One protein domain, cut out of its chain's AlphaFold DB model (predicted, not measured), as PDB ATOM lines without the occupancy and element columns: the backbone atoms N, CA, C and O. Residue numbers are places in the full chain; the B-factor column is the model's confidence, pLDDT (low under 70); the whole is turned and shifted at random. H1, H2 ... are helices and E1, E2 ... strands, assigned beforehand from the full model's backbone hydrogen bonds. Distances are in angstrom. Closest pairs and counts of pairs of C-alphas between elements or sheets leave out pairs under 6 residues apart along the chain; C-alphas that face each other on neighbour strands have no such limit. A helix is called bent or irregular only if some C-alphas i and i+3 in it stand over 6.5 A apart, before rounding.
ATOM      1  N   ILE A 317      23.220  11.727  20.969       88.19
ATOM      2  CA  ILE A 317      24.486  12.473  20.984       88.19
ATOM      3  C   ILE A 317      24.842  12.947  19.567       88.19
ATOM      4  O   ILE A 317      25.099  14.137  19.381       88.19
ATOM      5  N   ASP A 318      24.779  12.063  18.561       92.06
ATOM      6  CA  ASP A 318      24.980  12.416  17.145       92.06
ATOM      7  C   ASP A 318      24.030  13.549  16.723       92.06
ATOM      8  O   ASP A 318      24.438  14.493  16.048       92.06
ATOM      9  N   LEU A 319      22.759  13.484  17.140       93.19
ATOM     10  CA  LEU A 319      21.754  14.506  16.850       93.19
ATOM     11  C   LEU A 319      22.080  15.848  17.515       93.19
ATOM     12  O   LEU A 319      22.032  16.877  16.839       93.19
ATOM     13  N   ARG A 320      22.452  15.864  18.803       92.94
ATOM     14  CA  ARG A 320      22.869  17.099  19.498       92.94
ATOM     15  C   ARG A 320      24.102  17.720  18.832       92.94
ATOM     16  O   ARG A 320      24.103  18.924  18.571       92.94
ATOM     17  N   ARG A 321      25.107  16.905  18.479       93.44
ATOM     18  CA  ARG A 321      26.304  17.347  17.739       93.44
ATOM     19  C   ARG A 321      25.938  17.939  16.375       93.44
ATOM     20  O   ARG A 321      26.325  19.067  16.074       93.44
ATOM     21  N   LEU A 322      25.133  17.226  15.585       95.38
ATOM     22  CA  LEU A 322      24.686  17.663  14.260       95.38
ATOM     23  C   LEU A 322      23.894  18.979  14.311       95.38
ATOM     24  O   LEU A 322      24.132  19.852  13.484       95.38
ATOM     25  N   LEU A 323      22.982  19.154  15.273       94.94
ATOM     26  CA  LEU A 323      22.195  20.386  15.405       94.94
ATOM     27  C   LEU A 323      23.060  21.592  15.809       94.94
ATOM     28  O   LEU A 323      22.884  22.676  15.248       94.94
ATOM     29  N   LYS A 324      24.037  21.403  16.710       94.81
ATOM     30  CA  LYS A 324      25.006  22.448  17.087       94.81
ATOM     31  C   LYS A 324      25.861  22.879  15.886       94.81
ATOM     32  O   LYS A 324      25.955  24.070  15.594       94.81
ATOM     33  N   VAL A 325      26.411  21.919  15.136       96.25
ATOM     34  CA  VAL A 325      27.196  22.171  13.909       96.25
ATOM     35  C   VAL A 325      26.351  22.834  12.822       96.25
ATOM     36  O   VAL A 325      26.821  23.762  12.160       96.25
ATOM     37  N   ALA A 326      25.095  22.416  12.657       95.31
ATOM     38  CA  ALA A 326      24.183  22.994  11.677       95.31
ATOM     39  C   ALA A 326      23.933  24.484  11.907       95.31
ATOM     40  O   ALA A 326      23.894  25.236  10.928       95.31
ATOM     41  N   ARG A 327      23.834  24.890  13.183       94.62
ATOM     42  CA  ARG A 327      23.762  26.293  13.587       94.62
ATOM     43  C   ARG A 327      25.095  27.015  13.388       94.62
ATOM     44  O   ARG A 327      25.143  28.005  12.668       94.62
ATOM     45  N   LEU A 328      26.168  26.540  14.019       94.31
ATOM     46  CA  LEU A 328      27.380  27.344  14.201       94.31
ATOM     47  C   LEU A 328      28.381  27.278  13.040       94.31
ATOM     48  O   LEU A 328      29.139  28.231  12.859       94.31
ATOM     49  N   ARG A 329      28.387  26.219  12.209       94.25
ATOM     50  CA  ARG A 329      29.427  26.056  11.171       94.25
ATOM     51  C   ARG A 329      29.480  27.227  10.184       94.25
ATOM     52  O   ARG A 329      30.558  27.538   9.694       94.25
ATOM     53  N   LEU A 330      28.353  27.872   9.874       91.56
ATOM     54  CA  LEU A 330      28.334  28.973   8.902       91.56
ATOM     55  C   LEU A 330      29.133  30.201   9.372       91.56
ATOM     56  O   LEU A 330      29.718  30.867   8.523       91.56
ATOM     57  N   LEU A 331      29.195  30.443  10.685       89.38
ATOM     58  CA  LEU A 331      30.086  31.429  11.304       89.38
ATOM     59  C   LEU A 331      31.508  30.850  11.392       89.38
ATOM     60  O   LEU A 331      32.452  31.343  10.778       89.38
ATOM     61  N   ALA A 332      31.643  29.699  12.060       91.44
ATOM     62  CA  ALA A 332      32.933  29.075  12.353       91.44
ATOM     63  C   ALA A 332      33.827  28.833  11.120       91.44
ATOM     64  O   ALA A 332      35.044  28.905  11.237       91.44
ATOM     65  N   GLU A 333      33.265  28.603   9.923       87.25
ATOM     66  CA  GLU A 333      34.002  28.463   8.651       87.25
ATOM     67  C   GLU A 333      34.929  29.646   8.313       87.25
ATOM     68  O   GLU A 333      35.937  29.451   7.609       87.25
ATOM     69  N   TYR A 334      34.598  30.847   8.799       81.94
ATOM     70  CA  TYR A 334      35.359  32.078   8.600       81.94
ATOM     71  C   TYR A 334      36.434  32.306   9.671       81.94
ATOM     72  O   TYR A 334      37.528  32.739   9.303       81.94
ATOM     73  N   GLY A 335      36.169  31.944  10.931       84.62
ATOM     74  CA  GLY A 335      37.095  32.070  12.066       84.62
ATOM     75  C   GLY A 335      38.129  30.944  12.211       84.62
ATOM     76  O   GLY A 335      38.965  31.002  13.111       84.62
ATOM     77  N   ARG A 336      38.105  29.933  11.327       88.31
ATOM     78  CA  ARG A 336      39.091  28.833  11.308       88.31
ATOM     79  C   ARG A 336      40.526  29.339  11.211       88.31
ATOM     80  O   ARG A 336      40.830  30.196  10.372       88.31
ATOM     81  N   THR A 337      41.401  28.712  11.989       86.50
ATOM     82  CA  THR A 337      42.845  28.957  12.005       86.50
ATOM     83  C   THR A 337      43.430  28.859  10.600       86.50
ATOM     84  O   THR A 337      43.069  27.977   9.812       86.50
ATOM     85  N   VAL A 338      44.341  29.778  10.281       86.19
ATOM     86  CA  VAL A 338      45.110  29.765   9.035       86.19
ATOM     87  C   VAL A 338      46.482  29.188   9.351       86.19
ATOM     88  O   VAL A 338      47.250  29.798  10.087       86.19
ATOM     89  N   VAL A 339      46.777  28.021   8.789       85.88
ATOM     90  CA  VAL A 339      48.035  27.294   8.997       85.88
ATOM     91  C   VAL A 339      48.826  27.222   7.700       85.88
ATOM     92  O   VAL A 339      48.265  27.288   6.597       85.88
ATOM     93  N   LYS A 340      50.149  27.109   7.820       81.31
ATOM     94  CA  LYS A 340      50.996  26.801   6.669       81.31
ATOM     95  C   LYS A 340      50.744  25.346   6.263       81.31
ATOM     96  O   LYS A 340      50.475  24.506   7.112       81.31
ATOM     97  N   ARG A 341      50.762  25.070   4.965       79.62
ATOM     98  CA  ARG A 341      50.635  23.715   4.419       79.62
ATOM     99  C   ARG A 341      51.950  22.965   4.588       79.62
ATOM    100  O   ARG A 341      53.006  23.585   4.516       79.62
ATOM    101  N   ASP A 342      51.879  21.648   4.697       75.25
ATOM    102  CA  ASP A 342      53.058  20.783   4.824       75.25
ATOM    103  C   ASP A 342      53.952  20.919   3.576       75.25
ATOM    104  O   ASP A 342      55.140  21.220   3.675       75.25
ATOM    105  N   ASP A 343      53.330  20.920   2.386       72.69
ATOM    106  CA  ASP A 343      53.969  21.158   1.080       72.69
ATOM    107  C   ASP A 343      54.466  22.606   0.852       72.69
ATOM    108  O   ASP A 343      54.689  23.030  -0.283       72.69
ATOM    109  N   ALA A 344      54.592  23.421   1.904       71.94
ATOM    110  CA  ALA A 344      55.116  24.783   1.824       71.94
ATOM    111  C   ALA A 344      56.633  24.894   2.026       71.94
ATOM    112  O   ALA A 344      57.193  25.952   1.720       71.94
ATOM    113  N   ALA A 345      57.285  23.859   2.561       69.81
ATOM    114  CA  ALA A 345      58.738  23.827   2.717       69.81
ATOM    115  C   ALA A 345      59.448  23.641   1.363       69.81
ATOM    116  O   ALA A 345      60.466  24.293   1.111       69.81
ATOM    117  N   ARG A 354      49.692  30.836  -1.696       73.38
ATOM    118  CA  ARG A 354      49.357  29.428  -1.987       73.38
ATOM    119  C   ARG A 354      49.908  28.435  -0.950       73.38
ATOM    120  O   ARG A 354      49.438  27.304  -0.923       73.38
ATOM    121  N   THR A 355      50.857  28.854  -0.106       79.56
ATOM    122  CA  THR A 355      51.439  28.039   0.980       79.56
ATOM    123  C   THR A 355      50.561  27.955   2.232       79.56
ATOM    124  O   THR A 355      50.879  27.194   3.137       79.56
ATOM    125  N   TRP A 356      49.454  28.699   2.290       80.88
ATOM    126  CA  TRP A 356      48.569  28.767   3.454       80.88
ATOM    127  C   TRP A 356      47.229  28.081   3.180       80.88
ATOM    128  O   TRP A 356      46.664  28.192   2.088       80.88
ATOM    129  N   THR A 357      46.703  27.390   4.188       84.06
ATOM    130  CA  THR A 357      45.383  26.749   4.182       84.06
ATOM    131  C   THR A 357      44.610  27.111   5.453       84.06
ATOM    132  O   THR A 357      45.127  27.794   6.334       84.06
ATOM    133  N   ARG A 358      43.352  26.678   5.546       84.75
ATOM    134  CA  ARG A 358      42.590  26.678   6.800       84.75
ATOM    135  C   ARG A 358      42.473  25.262   7.323       84.75
ATOM    136  O   ARG A 358      42.251  24.345   6.529       84.75
ATOM    137  N   GLU A 359      42.558  25.114   8.637       85.75
ATOM    138  CA  GLU A 359      42.359  23.825   9.299       85.75
ATOM    139  C   GLU A 359      40.958  23.247   9.004       85.75
ATOM    140  O   GLU A 359      40.008  24.000   8.721       85.75
ATOM    141  N   PRO A 360      40.789  21.912   9.035       85.50
ATOM    142  CA  PRO A 360      39.471  21.291   9.083       85.50
ATOM    143  C   PRO A 360      38.728  21.731  10.351       85.50
ATOM    144  O   PRO A 360      39.298  21.718  11.435       85.50
ATOM    145  N   LEU A 361      37.446  22.090  10.236       88.50
ATOM    146  CA  LEU A 361      36.642  22.386  11.424       88.50
ATOM    147  C   LEU A 361      36.285  21.082  12.145       88.50
ATOM    148  O   LEU A 361      35.636  20.217  11.553       88.50
ATOM    149  N   VAL A 362      36.669  20.983  13.415       89.62
ATOM    150  CA  VAL A 362      36.313  19.884  14.324       89.62
ATOM    151  C   VAL A 362      35.203  20.311  15.293       89.62
ATOM    152  O   VAL A 362      34.908  21.499  15.427       89.62
ATOM    153  N   PHE A 363      34.561  19.345  15.954       91.94
ATOM    154  CA  PHE A 363      33.401  19.618  16.808       91.94
ATOM    155  C   PHE A 363      33.750  20.444  18.054       91.94
ATOM    156  O   PHE A 363      32.948  21.271  18.488       91.94
ATOM    157  N   ASP A 364      34.936  20.223  18.615       91.00
ATOM    158  CA  ASP A 364      35.317  20.766  19.921       91.00
ATOM    159  C   ASP A 364      35.842  22.216  19.818       91.00
ATOM    160  O   ASP A 364      35.587  23.027  20.701       91.00
ATOM    161  N   ASP A 365      36.440  22.590  18.679       91.50
ATOM    162  CA  ASP A 365      36.802  23.978  18.323       91.50
ATOM    163  C   ASP A 365      35.604  24.800  17.788       91.50
ATOM    164  O   ASP A 365      35.705  26.005  17.578       91.50
ATOM    165  N   LEU A 366      34.438  24.183  17.562       92.31
ATOM    166  CA  LEU A 366      33.299  24.811  16.876       92.31
ATOM    167  C   LEU A 366      32.871  26.165  17.471       92.31
ATOM    168  O   LEU A 366      32.553  27.085  16.715       92.31
ATOM    169  N   ASP A 367      32.854  26.283  18.801       92.19
ATOM    170  CA  ASP A 367      32.440  27.513  19.487       92.19
ATOM    171  C   ASP A 367      33.543  28.579  19.428       92.19
ATOM    172  O   ASP A 367      33.274  29.734  19.101       92.19
ATOM    173  N   ALA A 368      34.800  28.188  19.661       93.31
ATOM    174  CA  ALA A 368      35.952  29.086  19.606       93.31
ATOM    175  C   ALA A 368      36.222  29.592  18.176       93.31
ATOM    176  O   ALA A 368      36.591  30.749  17.982       93.31
ATOM    177  N   ALA A 369      35.988  28.771  17.151       92.69
ATOM    178  CA  ALA A 369      35.996  29.190  15.753       92.69
ATOM    179  C   ALA A 369      34.827  30.135  15.411       92.69
ATOM    180  O   ALA A 369      35.013  31.071  14.632       92.69
ATOM    181  N   ALA A 370      33.637  29.936  15.992       92.69
ATOM    182  CA  ALA A 370      32.499  30.840  15.800       92.69
ATOM    183  C   ALA A 370      32.707  32.207  16.482       92.69
ATOM    184  O   ALA A 370      32.327  33.232  15.918       92.69
ATOM    185  N   GLU A 371      33.350  32.251  17.653       92.88
ATOM    186  CA  GLU A 371      33.660  33.517  18.330       92.88
ATOM    187  C   GLU A 371      34.839  34.254  17.674       92.88
ATOM    188  O   GLU A 371      34.784  35.469  17.477       92.88
ATOM    189  N   ARG A 372      35.859  33.521  17.197       92.12
ATOM    190  CA  ARG A 372      36.905  34.086  16.324       92.12
ATOM    191  C   ARG A 372      36.322  34.724  15.060       92.12
ATOM    192  O   ARG A 372      36.810  35.774  14.645       92.12
ATOM    193  N   ASP A 373      35.278  34.135  14.471       90.06
ATOM    194  CA  ASP A 373      34.565  34.743  13.341       90.06
ATOM    195  C   ASP A 373      33.845  36.038  13.735       90.06
ATOM    196  O   ASP A 373      34.066  37.073  13.112       90.06
ATOM    197  N   ARG A 374      33.047  36.022  14.810       91.50
ATOM    198  CA  ARG A 374      32.355  37.221  15.318       91.50
ATOM    199  C   ARG A 374      33.322  38.376  15.569       91.50
ATOM    200  O   ARG A 374      33.063  39.493  15.129       91.50
ATOM    201  N   HIS A 375      34.467  38.105  16.195       89.88
ATOM    202  CA  HIS A 375      35.502  39.112  16.419       89.88
ATOM    203  C   HIS A 375      36.150  39.615  15.112       89.88
ATOM    204  O   HIS A 375      36.437  40.810  14.987       89.88
ATOM    205  N   ALA A 376      36.353  38.746  14.116       87.50
ATOM    206  CA  ALA A 376      36.883  39.122  12.802       87.50
ATOM    207  C   ALA A 376      35.872  39.911  11.943       87.50
ATOM    208  O   ALA A 376      36.258  40.819  11.205       87.50
ATOM    209  N   LEU A 377      34.578  39.601  12.061       89.25
ATOM    210  CA  LEU A 377      33.471  40.244  11.349       89.25
ATOM    211  C   LEU A 377      32.781  41.355  12.157       89.25
ATOM    212  O   LEU A 377      31.757  41.867  11.707       89.25
ATOM    213  N   ARG A 378      33.330  41.783  13.302       90.81
ATOM    214  CA  ARG A 378      32.711  42.788  14.193       90.81
ATOM    215  C   ARG A 378      32.339  44.104  13.491       90.81
ATOM    216  O   ARG A 378      31.302  44.684  13.782       90.81
ATOM    217  N   ASN A 379      33.116  44.510  12.482       93.00
ATOM    218  CA  ASN A 379      32.850  45.692  11.645       93.00
ATOM    219  C   ASN A 379      31.776  45.448  10.552       93.00
ATOM    220  O   ASN A 379      31.606  46.270   9.655       93.00
ATOM    221  N   ARG A 380      31.107  44.285  10.547       92.12
ATOM    222  CA  ARG A 380      30.121  43.835   9.545       92.12
ATOM    223  C   ARG A 380      28.955  43.060  10.201       92.12
ATOM    224  O   ARG A 380      28.680  41.926   9.797       92.12
ATOM    225  N   PRO A 381      28.232  43.639  11.181       90.75
ATOM    226  CA  PRO A 381      27.225  42.922  11.976       90.75
ATOM    227  C   PRO A 381      26.110  42.273  11.137       90.75
ATOM    228  O   PRO A 381      25.708  41.149  11.426       90.75
ATOM    229  N   GLY A 382      25.676  42.904  10.036       91.06
ATOM    230  CA  GLY A 382      24.684  42.322   9.118       91.06
ATOM    231  C   GLY A 382      25.133  41.020   8.429       91.06
ATOM    232  O   GLY A 382      24.296  40.203   8.050       91.06
ATOM    233  N   VAL A 383      26.445  40.774   8.309       92.38
ATOM    234  CA  VAL A 383      26.977  39.491   7.816       92.38
ATOM    235  C   VAL A 383      26.874  38.419   8.902       92.38
ATOM    236  O   VAL A 383      26.471  37.298   8.601       92.38
ATOM    237  N   ILE A 384      27.169  38.765  10.161       93.06
ATOM    238  CA  ILE A 384      27.036  37.857  11.314       93.06
ATOM    239  C   ILE A 384      25.567  37.437  11.489       93.06
ATOM    240  O   ILE A 384      25.284  36.243  11.576       93.06
ATOM    241  N   ASP A 385      24.627  38.389  11.454       91.88
ATOM    242  CA  ASP A 385      23.180  38.117  11.470       91.88
ATOM    243  C   ASP A 385      22.762  37.191  10.313       91.88
ATOM    244  O   ASP A 385      22.121  36.160  10.531       91.88
ATOM    245  N   ALA A 386      23.174  37.498   9.077       92.75
ATOM    246  CA  ALA A 386      22.840  36.672   7.921       92.75
ATOM    247  C   ALA A 386      23.403  35.240   8.016       92.75
ATOM    248  O   ALA A 386      22.776  34.305   7.506       92.75
ATOM    249  N   LEU A 387      24.555  35.044   8.668       93.62
ATOM    250  CA  LEU A 387      25.157  33.731   8.899       93.62
ATOM    251  C   LEU A 387      24.483  32.968  10.054       93.62
ATOM    252  O   LEU A 387      24.123  31.807   9.846       93.62
ATOM    253  N   ASP A 388      24.230  33.589  11.218       92.06
ATOM    254  CA  ASP A 388      23.511  32.932  12.330       92.06
ATOM    255  C   ASP A 388      22.062  32.612  11.934       92.06
ATOM    256  O   ASP A 388      21.614  31.498  12.185       92.06
ATOM    257  N   ARG A 389      21.352  33.498  11.211       93.56
ATOM    258  CA  ARG A 389      20.016  33.212  10.645       93.56
ATOM    259  C   ARG A 389      20.026  31.968   9.757       93.56
ATOM    260  O   ARG A 389      19.210  31.068   9.949       93.56
ATOM    261  N   ARG A 390      20.957  31.897   8.795       94.44
ATOM    262  CA  ARG A 390      21.108  30.726   7.909       94.44
ATOM    263  C   ARG A 390      21.500  29.467   8.695       94.44
ATOM    264  O   ARG A 390      21.124  28.367   8.298       94.44
ATOM    265  N   GLY A 391      22.217  29.614   9.810       94.19
ATOM    266  CA  GLY A 391      22.499  28.548  10.772       94.19
ATOM    267  C   GLY A 391      21.256  28.060  11.526       94.19
ATOM    268  O   GLY A 391      20.976  26.860  11.533       94.19
ATOM    269  N   ARG A 392      20.479  28.974  12.127       94.31
ATOM    270  CA  ARG A 392      19.219  28.693  12.845       94.31
ATOM    271  C   ARG A 392      18.235  27.942  11.951       94.31
ATOM    272  O   ARG A 392      17.808  26.846  12.306       94.31
ATOM    273  N   GLU A 393      17.948  28.485  10.766       95.88
ATOM    274  CA  GLU A 393      17.048  27.871   9.779       95.88
ATOM    275  C   GLU A 393      17.476  26.437   9.447       95.88
ATOM    276  O   GLU A 393      16.668  25.514   9.380       95.88
ATOM    277  N   ARG A 394      18.780  26.234   9.276       96.06
ATOM    278  CA  ARG A 394      19.368  24.955   8.895       96.06
ATOM    279  C   ARG A 394      19.348  23.914  10.012       96.06
ATOM    280  O   ARG A 394      19.076  22.743   9.735       96.06
ATOM    281  N   ALA A 395      19.592  24.323  11.255       96.12
ATOM    282  CA  ALA A 395      19.391  23.466  12.418       96.12
ATOM    283  C   ALA A 395      17.908  23.074  12.553       96.12
ATOM    284  O   ALA A 395      17.601  21.894  12.735       96.12
ATOM    285  N   LEU A 396      16.987  24.022  12.352       96.31
ATOM    286  CA  LEU A 396      15.544  23.778  12.398       96.31
ATOM    287  C   LEU A 396      15.055  22.880  11.245       96.31
ATOM    288  O   LEU A 396      14.218  22.006  11.476       96.31
ATOM    289  N   ILE A 397      15.639  22.974  10.044       97.19
ATOM    290  CA  ILE A 397      15.435  22.010   8.945       97.19
ATOM    291  C   ILE A 397      15.802  20.587   9.398       97.19
ATOM    292  O   ILE A 397      15.014  19.660   9.194       97.19
ATOM    293  N   TYR A 398      16.971  20.380  10.020       97.00
ATOM    294  CA  TYR A 398      17.367  19.045  10.486       97.00
ATOM    295  C   TYR A 398      16.503  18.554  11.656       97.00
ATOM    296  O   TYR A 398      16.050  17.408  11.604       97.00
ATOM    297  N   LYS A 399      16.193  19.407  12.649       96.50
ATOM    298  CA  LYS A 399      15.270  19.061  13.746       96.50
ATOM    299  C   LYS A 399      13.910  18.643  13.185       96.50
ATOM    300  O   LYS A 399      13.409  17.580  13.535       96.50
ATOM    301  N   THR A 400      13.364  19.402  12.235       96.62
ATOM    302  CA  THR A 400      12.087  19.089  11.580       96.62
ATOM    303  C   THR A 400      12.120  17.735  10.864       96.62
ATOM    304  O   THR A 400      11.211  16.928  11.056       96.62
ATOM    305  N   LEU A 401      13.162  17.434  10.076       95.62
ATOM    306  CA  LEU A 401      13.289  16.141   9.379       95.62
ATOM    307  C   LEU A 401      13.341  14.945  10.346       95.62
ATOM    308  O   LEU A 401      12.753  13.903  10.050       95.62
ATOM    309  N   VAL A 402      14.023  15.098  11.485       94.75
ATOM    310  CA  VAL A 402      14.172  14.051  12.511       94.75
ATOM    311  C   VAL A 402      12.922  13.912  13.384       94.75
ATOM    312  O   VAL A 402      12.595  12.800  13.773       94.75
ATOM    313  N   MET A 403      12.190  14.994  13.654       93.44
ATOM    314  CA  MET A 403      11.023  14.987  14.552       93.44
ATOM    315  C   MET A 403       9.675  14.715  13.859       93.44
ATOM    316  O   MET A 403       8.696  14.432  14.539       93.44
ATOM    317  N   THR A 404       9.600  14.797  12.524       92.75
ATOM    318  CA  THR A 404       8.352  14.588  11.741       92.75
ATOM    319  C   THR A 404       8.438  13.447  10.718       92.75
ATOM    320  O   THR A 404       7.462  13.112  10.028       92.75
ATOM    321  N   GLY A 405       9.648  12.918  10.509       91.62
ATOM    322  CA  GLY A 405       9.956  11.982   9.434       91.62
ATOM    323  C   GLY A 405       9.658  12.508   8.023       91.62
ATOM    324  O   GLY A 405       9.489  11.694   7.110       91.62
ATOM    325  N   LEU A 406       9.532  13.825   7.808       93.06
ATOM    326  CA  LEU A 406       9.325  14.410   6.477       93.06
ATOM    327  C   LEU A 406      10.428  13.990   5.494       93.06
ATOM    328  O   LEU A 406      11.603  13.853   5.838       93.06
ATOM    329  N   ARG A 407      10.062  13.773   4.229       92.25
ATOM    330  CA  ARG A 407      11.044  13.566   3.151       92.25
ATOM    331  C   ARG A 407      11.554  14.941   2.700       92.25
ATOM    332  O   ARG A 407      10.775  15.884   2.679       92.25
ATOM    333  N   LYS A 408      12.820  15.071   2.260       92.94
ATOM    334  CA  LYS A 408      13.397  16.375   1.839       92.94
ATOM    335  C   LYS A 408      12.471  17.174   0.904       92.94
ATOM    336  O   LYS A 408      12.320  18.373   1.086       92.94
ATOM    337  N   GLY A 409      11.880  16.512  -0.096       90.69
ATOM    338  CA  GLY A 409      10.970  17.157  -1.049       90.69
ATOM    339  C   GLY A 409       9.635  17.596  -0.440       90.69
ATOM    340  O   GLY A 409       9.106  18.609  -0.862       90.69
ATOM    341  N   GLU A 410       9.138  16.883   0.573       93.69
ATOM    342  CA  GLU A 410       7.918  17.249   1.306       93.69
ATOM    343  C   GLU A 410       8.187  18.478   2.186       93.69
ATOM    344  O   GLU A 410       7.439  19.444   2.133       93.69
ATOM    345  N   LEU A 411       9.313  18.501   2.915       95.06
ATOM    346  CA  LEU A 411       9.721  19.668   3.710       95.06
ATOM    347  C   LEU A 411       9.980  20.910   2.838       95.06
ATOM    348  O   LEU A 411       9.603  22.011   3.216       95.06
ATOM    349  N   ALA A 412      10.600  20.735   1.667       94.69
ATOM    350  CA  ALA A 412      10.843  21.820   0.712       94.69
ATOM    351  C   ALA A 412       9.562  22.344   0.031       94.69
ATOM    352  O   ALA A 412       9.591  23.422  -0.561       94.69
ATOM    353  N   ALA A 413       8.459  21.591   0.093       93.31
ATOM    354  CA  ALA A 413       7.162  22.018  -0.418       93.31
ATOM    355  C   ALA A 413       6.361  22.848   0.601       93.31
ATOM    356  O   ALA A 413       5.522  23.644   0.183       93.31
ATOM    357  N   LEU A 414       6.633  22.721   1.907       95.69
ATOM    358  CA  LEU A 414       5.893  23.457   2.936       95.69
ATOM    359  C   LEU A 414       6.034  24.981   2.776       95.69
ATOM    360  O   LEU A 414       7.094  25.521   2.442       95.69
ATOM    361  N   THR A 415       4.931  25.666   3.052       97.06
ATOM    362  CA  THR A 415       4.765  27.124   3.007       97.06
ATOM    363  C   THR A 415       4.038  27.577   4.272       97.06
ATOM    364  O   THR A 415       3.568  26.729   5.029       97.06
ATOM    365  N   ASN A 487      13.953  27.812   3.516       94.38
ATOM    366  CA  ASN A 487      14.795  27.788   2.324       94.38
ATOM    367  C   ASN A 487      15.624  26.490   2.272       94.38
ATOM    368  O   ASN A 487      16.821  26.469   2.556       94.38
ATOM    369  N   VAL A 488      14.977  25.364   1.945       94.56
ATOM    370  CA  VAL A 488      15.616  24.034   1.914       94.56
ATOM    371  C   VAL A 488      16.585  23.921   0.719       94.56
ATOM    372  O   VAL A 488      16.133  23.710  -0.411       94.56
ATOM    373  N   PRO A 489      17.923  23.944   0.909       92.81
ATOM    374  CA  PRO A 489      18.842  24.136  -0.211       92.81
ATOM    375  C   PRO A 489      18.826  22.971  -1.204       92.81
ATOM    376  O   PRO A 489      18.828  21.795  -0.816       92.81
ATOM    377  N   SER A 490      18.932  23.258  -2.504       89.00
ATOM    378  CA  SER A 490      19.122  22.237  -3.549       89.00
ATOM    379  C   SER A 490      20.296  21.304  -3.196       89.00
ATOM    380  O   SER A 490      20.131  20.080  -3.129       89.00
ATOM    381  N   GLY A 491      21.424  21.895  -2.792       91.56
ATOM    382  CA  GLY A 491      22.650  21.240  -2.338       91.56
ATOM    383  C   GLY A 491      22.626  20.572  -0.954       91.56
ATOM    384  O   GLY A 491      23.691  20.126  -0.528       91.56
ATOM    385  N   LEU A 492      21.476  20.460  -0.262       93.69
ATOM    386  CA  LEU A 492      21.383  19.974   1.136       93.69
ATOM    387  C   LEU A 492      22.171  18.683   1.434       93.69
ATOM    388  O   LEU A 492      22.645  18.527   2.550       93.69
ATOM    389  N   VAL A 493      22.343  17.777   0.462       92.50
ATOM    390  CA  VAL A 493      23.164  16.562   0.640       92.50
ATOM    391  C   VAL A 493      24.634  16.917   0.878       92.50
ATOM    392  O   VAL A 493      25.167  16.584   1.924       92.50
ATOM    393  N   ARG A 494      25.269  17.678  -0.028       93.00
ATOM    394  CA  ARG A 494      26.677  18.118   0.109       93.00
ATOM    395  C   ARG A 494      26.892  18.974   1.363       93.00
ATOM    396  O   ARG A 494      27.979  19.016   1.923       93.00
ATOM    397  N   ILE A 495      25.844  19.695   1.750       94.62
ATOM    398  CA  ILE A 495      25.780  20.572   2.917       94.62
ATOM    399  C   ILE A 495      25.726  19.738   4.211       94.62
ATOM    400  O   ILE A 495      26.540  19.971   5.098       94.62
ATOM    401  N   LEU A 496      24.862  18.716   4.290       95.69
ATOM    402  CA  LEU A 496      24.841  17.737   5.388       95.69
ATOM    403  C   LEU A 496      26.163  16.967   5.479       95.69
ATOM    404  O   LEU A 496      26.686  16.799   6.571       95.69
ATOM    405  N   ASP A 497      26.730  16.551   4.347       94.81
ATOM    406  CA  ASP A 497      27.981  15.788   4.317       94.81
ATOM    407  C   ASP A 497      29.139  16.532   5.012       94.81
ATOM    408  O   ASP A 497      29.926  15.907   5.718       94.81
ATOM    409  N   ARG A 498      29.209  17.867   4.880       93.31
ATOM    410  CA  ARG A 498      30.191  18.707   5.596       93.31
ATOM    411  C   ARG A 498      29.911  18.829   7.094       93.31
ATOM    412  O   ARG A 498      30.854  18.932   7.869       93.31
ATOM    413  N   ASP A 499      28.647  18.807   7.508       95.44
ATOM    414  CA  ASP A 499      28.299  18.828   8.934       95.44
ATOM    415  C   ASP A 499      28.569  17.501   9.614       95.44
ATOM    416  O   ASP A 499      29.017  17.499  10.750       95.44
ATOM    417  N   LEU A 500      28.335  16.379   8.932       95.44
ATOM    418  CA  LEU A 500      28.677  15.073   9.484       95.44
ATOM    419  C   LEU A 500      30.187  14.993   9.768       95.44
ATOM    420  O   LEU A 500      30.566  14.451  10.800       95.44
ATOM    421  N   VAL A 501      31.033  15.593   8.918       94.25
ATOM    422  CA  VAL A 501      32.479  15.722   9.182       94.25
ATOM    423  C   VAL A 501      32.754  16.644  10.373       94.25
ATOM    424  O   VAL A 501      33.385  16.211  11.332       94.25
ATOM    425  N   ALA A 502      32.230  17.875  10.375       93.06
ATOM    426  CA  ALA A 502      32.457  18.823  11.475       93.06
ATOM    427  C   ALA A 502      31.810  18.409  12.819       93.06
ATOM    428  O   ALA A 502      32.153  18.954  13.862       93.06
ATOM    429  N   ALA A 503      30.896  17.434  12.817       93.88
ATOM    430  CA  ALA A 503      30.311  16.815  14.006       93.88
ATOM    431  C   ALA A 503      31.059  15.551  14.483       93.88
ATOM    432  O   ALA A 503      30.640  14.941  15.466       93.88
ATOM    433  N   GLY A 504      32.107  15.108  13.775       92.00
ATOM    434  CA  GLY A 504      32.814  13.850  14.054       92.00
ATOM    435  C   GLY A 504      32.016  12.575  13.724       92.00
ATOM    436  O   GLY A 504      32.392  11.486  14.145       92.00
ATOM    437  N   ILE A 505      30.907  12.697  12.985       92.44
ATOM    438  CA  ILE A 505      29.981  11.606  12.613       92.44
ATOM    439  C   ILE A 505      30.411  10.929  11.292       92.44
ATOM    440  O   ILE A 505      30.045   9.786  11.021       92.44
ATOM    441  N   ALA A 506      31.181  11.640  10.468       93.44
ATOM    442  CA  ALA A 506      31.773  11.203   9.205       93.44
ATOM    443  C   ALA A 506      33.246  11.644   9.144       93.44
ATOM    444  O   ALA A 506      33.660  12.538   9.880       93.44
ATOM    445  N   LYS A 507      34.039  11.052   8.245       91.31
ATOM    446  CA  LYS A 507      35.465  11.380   8.068       91.31
ATOM    447  C   LYS A 507      35.749  11.817   6.632       91.31
ATOM    448  O   LYS A 507      35.138  11.318   5.687       91.31
ATOM    449  N   LEU A 508      36.686  12.749   6.459       90.31
ATOM    450  CA  LEU A 508      37.270  13.033   5.148       90.31
ATOM    451  C   LEU A 508      38.424  12.049   4.923       90.31
ATOM    452  O   LEU A 508      39.323  11.962   5.751       90.31
ATOM    453  N   VAL A 509      38.380  11.310   3.820       90.06
ATOM    454  CA  VAL A 509      39.353  10.271   3.457       90.06
ATOM    455  C   VAL A 509      39.879  10.584   2.060       90.06
ATOM    456  O   VAL A 509      39.097  10.927   1.173       90.06
ATOM    457  N   VAL A 510      41.187  10.489   1.836       87.81
ATOM    458  CA  VAL A 510      41.756  10.536   0.480       87.81
ATOM    459  C   VAL A 510      41.737   9.113  -0.068       87.81
ATOM    460  O   VAL A 510      42.247   8.211   0.583       87.81
ATOM    461  N   GLY A 511      41.087   8.902  -1.213       85.25
ATOM    462  CA  GLY A 511      41.140   7.616  -1.909       85.25
ATOM    463  C   GLY A 511      42.385   7.498  -2.783       85.25
ATOM    464  O   GLY A 511      42.985   8.509  -3.148       85.25
ATOM    465  N   ASP A 512      42.703   6.270  -3.182       83.19
ATOM    466  CA  ASP A 512      43.865   5.891  -4.008       83.19
ATOM    467  C   ASP A 512      43.933   6.657  -5.345       83.19
ATOM    468  O   ASP A 512      45.003   6.870  -5.905       83.19
ATOM    469  N   ASP A 513      42.792   7.169  -5.831       85.12
ATOM    470  CA  ASP A 513      42.713   8.066  -6.991       85.12
ATOM    471  C   ASP A 513      43.145   9.522  -6.706       85.12
ATOM    472  O   ASP A 513      42.869  10.421  -7.503       85.12
ATOM    473  N   GLY A 514      43.770   9.773  -5.551       82.25
ATOM    474  CA  GLY A 514      44.192  11.086  -5.058       82.25
ATOM    475  C   GLY A 514      43.035  12.014  -4.665       82.25
ATOM    476  O   GLY A 514      43.255  13.195  -4.388       82.25
ATOM    477  N   ARG A 515      41.782  11.533  -4.666       85.88
ATOM    478  CA  ARG A 515      40.593  12.381  -4.471       85.88
ATOM    479  C   ARG A 515      40.048  12.267  -3.056       85.88
ATOM    480  O   ARG A 515      39.679  11.185  -2.601       85.88
ATOM    481  N   SER A 516      39.894  13.409  -2.391       85.25
ATOM    482  CA  SER A 516      39.206  13.503  -1.102       85.25
ATOM    483  C   SER A 516      37.717  13.163  -1.246       85.25
ATOM    484  O   SER A 516      36.991  13.756  -2.049       85.25
ATOM    485  N   ARG A 517      37.249  12.214  -0.441       89.94
ATOM    486  CA  ARG A 517      35.885  11.678  -0.387       89.94
ATOM    487  C   ARG A 517      35.418  11.720   1.072       89.94
ATOM    488  O   ARG A 517      36.221  11.577   1.985       89.94
ATOM    489  N   ILE A 518      34.126  11.934   1.312       91.38
ATOM    490  CA  ILE A 518      33.569  11.891   2.674       91.38
ATOM    491  C   ILE A 518      33.024  10.489   2.911       91.38
ATOM    492  O   ILE A 518      32.006  10.129   2.307       91.38
ATOM    493  N   ASP A 519      33.685   9.720   3.778       91.00
ATOM    494  CA  ASP A 519      33.137   8.461   4.266       91.00
ATOM    495  C   ASP A 519      32.204   8.703   5.456       91.00
ATOM    496  O   ASP A 519      32.451   9.536   6.327       91.00
ATOM    497  N   LYS A 520      31.083   7.989   5.440       91.81
ATOM    498  CA  LYS A 520      29.919   8.150   6.325       91.81
ATOM    499  C   LYS A 520      29.489   6.810   6.919       91.81
ATOM    500  O   LYS A 520      28.371   6.713   7.428       91.81
ATOM    501  N   ARG A 521      30.308   5.773   6.726       90.25
ATOM    502  CA  ARG A 521      30.143   4.440   7.296       90.25
ATOM    503  C   ARG A 521      30.438   4.487   8.793       90.25
ATOM    504  O   ARG A 521      31.342   5.197   9.224       90.25
ATOM    505  N   ASP A 522      29.678   3.727   9.569       85.88
ATOM    506  CA  ASP A 522      30.119   3.282  10.888       85.88
ATOM    507  C   ASP A 522      31.034   2.047  10.778       85.88
ATOM    508  O   ASP A 522      31.303   1.539   9.687       85.88
ATOM    509  N   ASP A 523      31.480   1.550  11.929       83.81
ATOM    510  CA  ASP A 523      32.205   0.288  12.128       83.81
ATOM    511  C   ASP A 523      31.547  -0.937  11.461       83.81
ATOM    512  O   ASP A 523      32.223  -1.913  11.154       83.81
ATOM    513  N   ARG A 524      30.235  -0.887  11.196       80.44
ATOM    514  CA  ARG A 524      29.460  -1.945  10.525       80.44
ATOM    515  C   ARG A 524      29.186  -1.628   9.048       80.44
ATOM    516  O   ARG A 524      28.319  -2.242   8.427       80.44
ATOM    517  N   GLY A 525      29.878  -0.641   8.475       84.56
ATOM    518  CA  GLY A 525      29.743  -0.230   7.076       84.56
ATOM    519  C   GLY A 525      28.451   0.529   6.740       84.56
ATOM    520  O   GLY A 525      28.152   0.722   5.557       84.56
ATOM    521  N   ARG A 526      27.662   0.951   7.737       88.00
ATOM    522  CA  ARG A 526      26.304   1.499   7.564       88.00
ATOM    523  C   ARG A 526      26.343   3.020   7.478       88.00
ATOM    524  O   ARG A 526      27.036   3.678   8.244       88.00
ATOM    525  N   THR A 527      25.584   3.590   6.547       91.56
ATOM    526  CA  THR A 527      25.776   4.979   6.098       91.56
ATOM    527  C   THR A 527      24.720   5.965   6.596       91.56
ATOM    528  O   THR A 527      23.558   5.609   6.804       91.56
ATOM    529  N   VAL A 528      25.106   7.236   6.725       91.88
ATOM    530  CA  VAL A 528      24.190   8.363   6.973       91.88
ATOM    531  C   VAL A 528      23.978   9.170   5.683       91.88
ATOM    532  O   VAL A 528      24.926   9.505   4.972       91.88
ATOM    533  N   ASP A 529      22.721   9.502   5.372       91.62
ATOM    534  CA  ASP A 529      22.336  10.461   4.327       91.62
ATOM    535  C   ASP A 529      21.090  11.268   4.753       91.62
ATOM    536  O   ASP A 529      20.540  11.062   5.833       91.62
ATOM    537  N   VAL A 530      20.600  12.186   3.909       93.00
ATOM    538  CA  VAL A 530      19.408  13.008   4.227       93.00
ATOM    539  C   VAL A 530      18.147  12.157   4.471       93.00
ATOM    540  O   VAL A 530      17.223  12.612   5.141       93.00
ATOM    541  N   HIS A 531      18.076  10.920   3.963       91.38
ATOM    542  CA  HIS A 531      16.974  10.012   4.283       91.38
ATOM    543  C   HIS A 531      17.173   9.326   5.639       91.38
ATOM    544  O   HIS A 531      16.184   9.078   6.322       91.38
ATOM    545  N   ALA A 532      18.415   9.089   6.075       91.62
ATOM    546  CA  ALA A 532      18.724   8.535   7.396       91.62
ATOM    547  C   ALA A 532      18.183   9.390   8.563       91.62
ATOM    548  O   ALA A 532      17.853   8.839   9.608       91.62
ATOM    549  N   LEU A 533      17.965  10.699   8.375       93.31
ATOM    550  CA  LEU A 533      17.244  11.544   9.347       93.31
ATOM    551  C   LEU A 533      15.802  11.049   9.586       93.31
ATOM    552  O   LEU A 533      15.354  10.932  10.723       93.31
ATOM    553  N   ARG A 534      15.103  10.644   8.517       92.25
ATOM    554  CA  ARG A 534      13.787   9.992   8.601       92.25
ATOM    555  C   ARG A 534      13.882   8.543   9.091       92.25
ATOM    556  O   ARG A 534      12.923   8.070   9.693       92.25
ATOM    557  N   HIS A 535      14.992   7.834   8.855       89.06
ATOM    558  CA  HIS A 535      15.187   6.535   9.512       89.06
ATOM    559  C   HIS A 535      15.300   6.703  11.027       89.06
ATOM    560  O   HIS A 535      14.603   6.012  11.755       89.06
ATOM    561  N   THR A 536      16.076   7.694  11.467       90.94
ATOM    562  CA  THR A 536      16.258   8.051  12.878       90.94
ATOM    563  C   THR A 536      14.918   8.333  13.559       90.94
ATOM    564  O   THR A 536      14.674   7.762  14.611       90.94
ATOM    565  N   PHE A 537      14.009   9.093  12.927       92.19
ATOM    566  CA  PHE A 537      12.631   9.266  13.420       92.19
ATOM    567  C   PHE A 537      11.936   7.925  13.709       92.19
ATOM    568  O   PHE A 537      11.461   7.697  14.816       92.19
ATOM    569  N   GLY A 538      11.911   7.022  12.723       89.56
ATOM    570  CA  GLY A 538      11.281   5.707  12.868       89.56
ATOM    571  C   GLY A 538      11.920   4.853  13.958       89.56
ATOM    572  O   GLY A 538      11.212   4.249  14.754       89.56
ATOM    573  N   THR A 539      13.251   4.850  14.037       87.25
ATOM    574  CA  THR A 539      13.984   4.082  15.046       87.25
ATOM    575  C   THR A 539      13.809   4.644  16.454       87.25
ATOM    576  O   THR A 539      13.709   3.871  17.398       87.25
ATOM    577  N   HIS A 540      13.728   5.967  16.613       88.62
ATOM    578  CA  HIS A 540      13.473   6.600  17.913       88.62
ATOM    579  C   HIS A 540      12.029   6.378  18.382       88.62
ATOM    580  O   HIS A 540      11.823   6.169  19.573       88.62
ATOM    581  N   LEU A 541      11.046   6.323  17.470       87.75
ATOM    582  CA  LEU A 541       9.690   5.862  17.803       87.75
ATOM    583  C   LEU A 541       9.704   4.407  18.303       87.75
ATOM    584  O   LEU A 541       9.133   4.129  19.354       87.75
ATOM    585  N   SER A 542      10.392   3.497  17.601       85.31
ATOM    586  CA  SER A 542      10.512   2.092  18.026       85.31
ATOM    587  C   SER A 542      11.238   1.939  19.370       85.31
ATOM    588  O   SER A 542      10.769   1.193  20.222       85.31
ATOM    589  N   LYS A 543      12.341   2.676  19.591       83.50
ATOM    590  CA  LYS A 543      13.054   2.737  20.884       83.50
ATOM    591  C   LYS A 543      12.135   3.230  22.009       83.50
ATOM    592  O   LYS A 543      12.207   2.726  23.120       83.50
ATOM    593  N   GLY A 544      11.262   4.195  21.720       84.75
ATOM    594  CA  GLY A 544      10.263   4.722  22.653       84.75
ATOM    595  C   GLY A 544       9.013   3.849  22.833       84.75
ATOM    596  O   GLY A 544       7.985   4.377  23.245       84.75
ATOM    597  N   GLY A 545       9.049   2.561  22.464       82.25
ATOM    598  CA  GLY A 545       7.933   1.622  22.652       82.25
ATOM    599  C   GLY A 545       6.692   1.889  21.788       82.25
ATOM    600  O   GLY A 545       5.641   1.284  22.004       82.25
ATOM    601  N   VAL A 546       6.765   2.791  20.802       86.06
ATOM    602  CA  VAL A 546       5.601   3.172  19.988       86.06
ATOM    603  C   VAL A 546       5.182   2.012  19.085       86.06
ATOM    604  O   VAL A 546       5.979   1.521  18.285       86.06
ATOM    605  N   SER A 547       3.905   1.611  19.164       85.88
ATOM    606  CA  SER A 547       3.398   0.447  18.421       85.88
ATOM    607  C   SER A 547       3.730   0.515  16.917       85.88
ATOM    608  O   SER A 547       3.624   1.595  16.315       85.88
ATOM    609  N   PRO A 548       4.038  -0.617  16.250       85.69
ATOM    610  CA  PRO A 548       4.355  -0.630  14.820       85.69
ATOM    611  C   PRO A 548       3.280   0.009  13.934       85.69
ATOM    612  O   PRO A 548       3.596   0.603  12.902       85.69
ATOM    613  N   ARG A 549       2.004  -0.056  14.342       84.94
ATOM    614  CA  ARG A 549       0.887   0.571  13.624       84.94
ATOM    615  C   ARG A 549       0.876   2.094  13.790       84.94
ATOM    616  O   ARG A 549       0.670   2.801  12.801       84.94
ATOM    617  N   THR A 550       1.146   2.598  14.995       85.81
ATOM    618  CA  THR A 550       1.296   4.037  15.271       85.81
ATOM    619  C   THR A 550       2.525   4.598  14.550       85.81
ATOM    620  O   THR A 550       2.425   5.622  13.871       85.81
ATOM    621  N   ALA A 551       3.654   3.884  14.580       87.62
ATOM    622  CA  ALA A 551       4.858   4.239  13.831       87.62
ATOM    623  C   ALA A 551       4.610   4.248  12.307       87.62
ATOM    624  O   ALA A 551       4.964   5.213  11.627       87.62
ATOM    625  N   GLN A 552       3.920   3.238  11.755       88.25
ATOM    626  CA  GLN A 552       3.528   3.205  10.338       88.25
ATOM    627  C   GLN A 552       2.681   4.431   9.943       88.25
ATOM    628  O   GLN A 552       2.864   4.976   8.847       88.25
ATOM    629  N   ALA A 553       1.763   4.860  10.819       86.00
ATOM    630  CA  ALA A 553       0.918   6.033  10.610       86.00
ATOM    631  C   ALA A 553       1.736   7.334  10.642       86.00
ATOM    632  O   ALA A 553       1.751   8.053   9.643       86.00
ATOM    633  N   ALA A 554       2.498   7.581  11.715       87.56
ATOM    634  CA  ALA A 554       3.353   8.763  11.865       87.56
ATOM    635  C   ALA A 554       4.360   8.901  10.707       87.56
ATOM    636  O   ALA A 554       4.524   9.974  10.119       87.56
ATOM    637  N   MET A 555       4.985   7.793  10.298       88.06
ATOM    638  CA  MET A 555       5.902   7.771   9.158       88.06
ATOM    639  C   MET A 555       5.199   7.831   7.796       88.06
ATOM    640  O   MET A 555       5.865   8.114   6.793       88.06
ATOM    641  N   ARG A 556       3.887   7.589   7.711       89.19
ATOM    642  CA  ARG A 556       3.109   7.574   6.459       89.19
ATOM    643  C   ARG A 556       3.629   6.496   5.486       89.19
ATOM    644  O   ARG A 556       4.090   6.792   4.374       89.19
ATOM    645  N   HIS A 557       3.629   5.233   5.933       87.94
ATOM    646  CA  HIS A 557       4.037   4.059   5.141       87.94
ATOM    647  C   HIS A 557       2.858   3.288   4.529       87.94
ATOM    648  O   HIS A 557       1.845   3.037   5.176       87.94
ATOM    649  N   GLY A 558       3.022   2.864   3.270       84.00
ATOM    650  CA  GLY A 558       1.985   2.158   2.506       84.00
ATOM    651  C   GLY A 558       1.759   0.691   2.894       84.00
ATOM    652  O   GLY A 558       0.676   0.184   2.632       84.00
ATOM    653  N   SER A 559       2.740   0.037   3.522       84.06
ATOM    654  CA  SER A 559       2.636  -1.309   4.108       84.06
ATOM    655  C   SER A 559       3.364  -1.354   5.457       84.06
ATOM    656  O   SER A 559       4.125  -0.433   5.784       84.06
ATOM    657  N   LEU A 560       3.113  -2.400   6.249       82.56
ATOM    658  CA  LEU A 560       3.761  -2.585   7.549       82.56
ATOM    659  C   LEU A 560       5.207  -3.081   7.397       82.56
ATOM    660  O   LEU A 560       6.079  -2.606   8.117       82.56
ATOM    661  N   ASP A 561       5.492  -3.924   6.403       79.94
ATOM    662  CA  ASP A 561       6.833  -4.446   6.080       79.94
ATOM    663  C   ASP A 561       7.859  -3.338   5.825       79.94
ATOM    664  O   ASP A 561       9.022  -3.493   6.194       79.94
ATOM    665  N   LEU A 562       7.441  -2.201   5.255       78.50
ATOM    666  CA  LEU A 562       8.297  -1.016   5.155       78.50
ATOM    667  C   LEU A 562       8.683  -0.472   6.532       78.50
ATOM    668  O   LEU A 562       9.786   0.020   6.688       78.50
ATOM    669  N   THR A 563       7.790  -0.528   7.516       76.88
ATOM    670  CA  THR A 563       8.054  -0.053   8.884       76.88
ATOM    671  C   THR A 563       8.963  -1.035   9.630       76.88
ATOM    672  O   THR A 563       9.940  -0.608  10.234       76.88
ATOM    673  N   MET A 564       8.717  -2.345   9.505       72.19
ATOM    674  CA  MET A 564       9.491  -3.378  10.208       72.19
ATOM    675  C   MET A 564      10.903  -3.578   9.631       72.19
ATOM    676  O   MET A 564      11.887  -3.488  10.357       72.19
ATOM    677  N   ASN A 565      11.045  -3.788   8.317       65.00
ATOM    678  CA  ASN A 565      12.317  -4.211   7.700       65.00
ATOM    679  C   ASN A 565      13.342  -3.078   7.490       65.00
ATOM    680  O   ASN A 565      14.333  -3.262   6.785       65.00
ATOM    681  N   THR A 566      13.066  -1.850   7.936       54.56
ATOM    682  CA  THR A 566      13.808  -0.656   7.470       54.56
ATOM    683  C   THR A 566      14.122   0.359   8.574       54.56
ATOM    684  O   THR A 566      14.962   1.238   8.362       54.56
TER     685      THR A 566
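This is residues 317 to 345, 354 to 415 and 487 to 566 of the 716 residues of a protein of Phycisphaerales bacterium (UniProt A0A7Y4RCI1). The kinked helix H1 is the core, with H2 and the long H3 running alongside it and H5 crossing it. Helices H6, H7 and H8 form a small cluster at the last turns of H3, the little strand pair E1 and E2 lies toward the opposite end of the long axis, and the hairpin E3 and E4 lies next to H5. The 171 printed residues have eight named helices and four named strands, in the order H1 E1 E2 H2 H3 H4 H5 E3 E4 H6 H7 H8, with two antiparallel two-strand sheets. The class is mostly helix; the whole is only just loose, close to compact, with a radius of gyration of the C-alphas of 18.8 A and spans of 61 by 43 by 27 A.

The hub is H1, residues 317 to 335, which touches three helices and has a kink of 62 degrees near residue 329; it is irregular, C-alphas 327 and 330 being 7.1 A apart. E1, residues 338 to 340, is the antiparallel neighbour of E2, residues 356 to 358, with N 339 and O 357 3.0 A apart, within hydrogen-bond range. H2, residues 366 to 376, touches H1 at a shallow tilt of 23 degrees, the same way; the closest C-alphas, of Gly 335 and Asp 373, are 3.9 A apart. H3, residues 381 to 404, touches residues 323 to 331 of H1 at a shallow tilt of 19 degrees, opposite ways; the closest C-alphas, of Arg 327 and Gly 391, are 3.8 A apart. H4, residues 408 to 413, is close to H3 but not clearly touching, with C-alphas 401 and 408 closest at 7.5 A. H5, residues 492 to 502, touches residues 322 to 329 of H1 about perpendicular, at 86 degrees; the closest C-alphas, of Val 325 and Asp 499, are 6.1 A apart. E3, residues 507 to 510, and E4, residues 516 to 519, form an antiparallel hairpin, with N 509 and O 517 2.8 A apart. H6, residues 532 to 543, touches residues 398 to 404 of H3 at a steep tilt of 49 degrees, with C-alphas 402 and 533 closest at 5.1 A. H7, residues 548 to 555, forms a helical hairpin with H6, C-alphas 541 and 551 being closest at 6.5 A. H8, residues 561 to 566, touches H7 about perpendicular, at 80 degrees, with C-alphas 552 and 563 closest at 5.8 A. Each O i to N i+4 pair is within hydrogen-bond range in H2 to H7, against 11 of 15 in H1 and 1 of 2 in H8.

H1 begins at C-alpha 317 (24.486, 12.473, 20.984) and measures 25.0 A; H3 measures 34.0 A and ends at C-alpha 404 (8.352, 14.588, 11.741). H2, H5 and H6 measure 15.3, 15.2 and 15.7 A, and H8 ends at C-alpha 566 (13.808, -0.656, 7.470).

The C-alphas farthest apart, of Ala 345 and Arg 549, are 63.3 A apart. Residues 346 to 353 and 416 to 486 are not printed, with C-alpha gaps of 11.9 A and 10.1 A across the cuts. The link from E4 to H6 is long, with 12 residues. The model's pLDDT is under 70 at residues 345, 565 and 566.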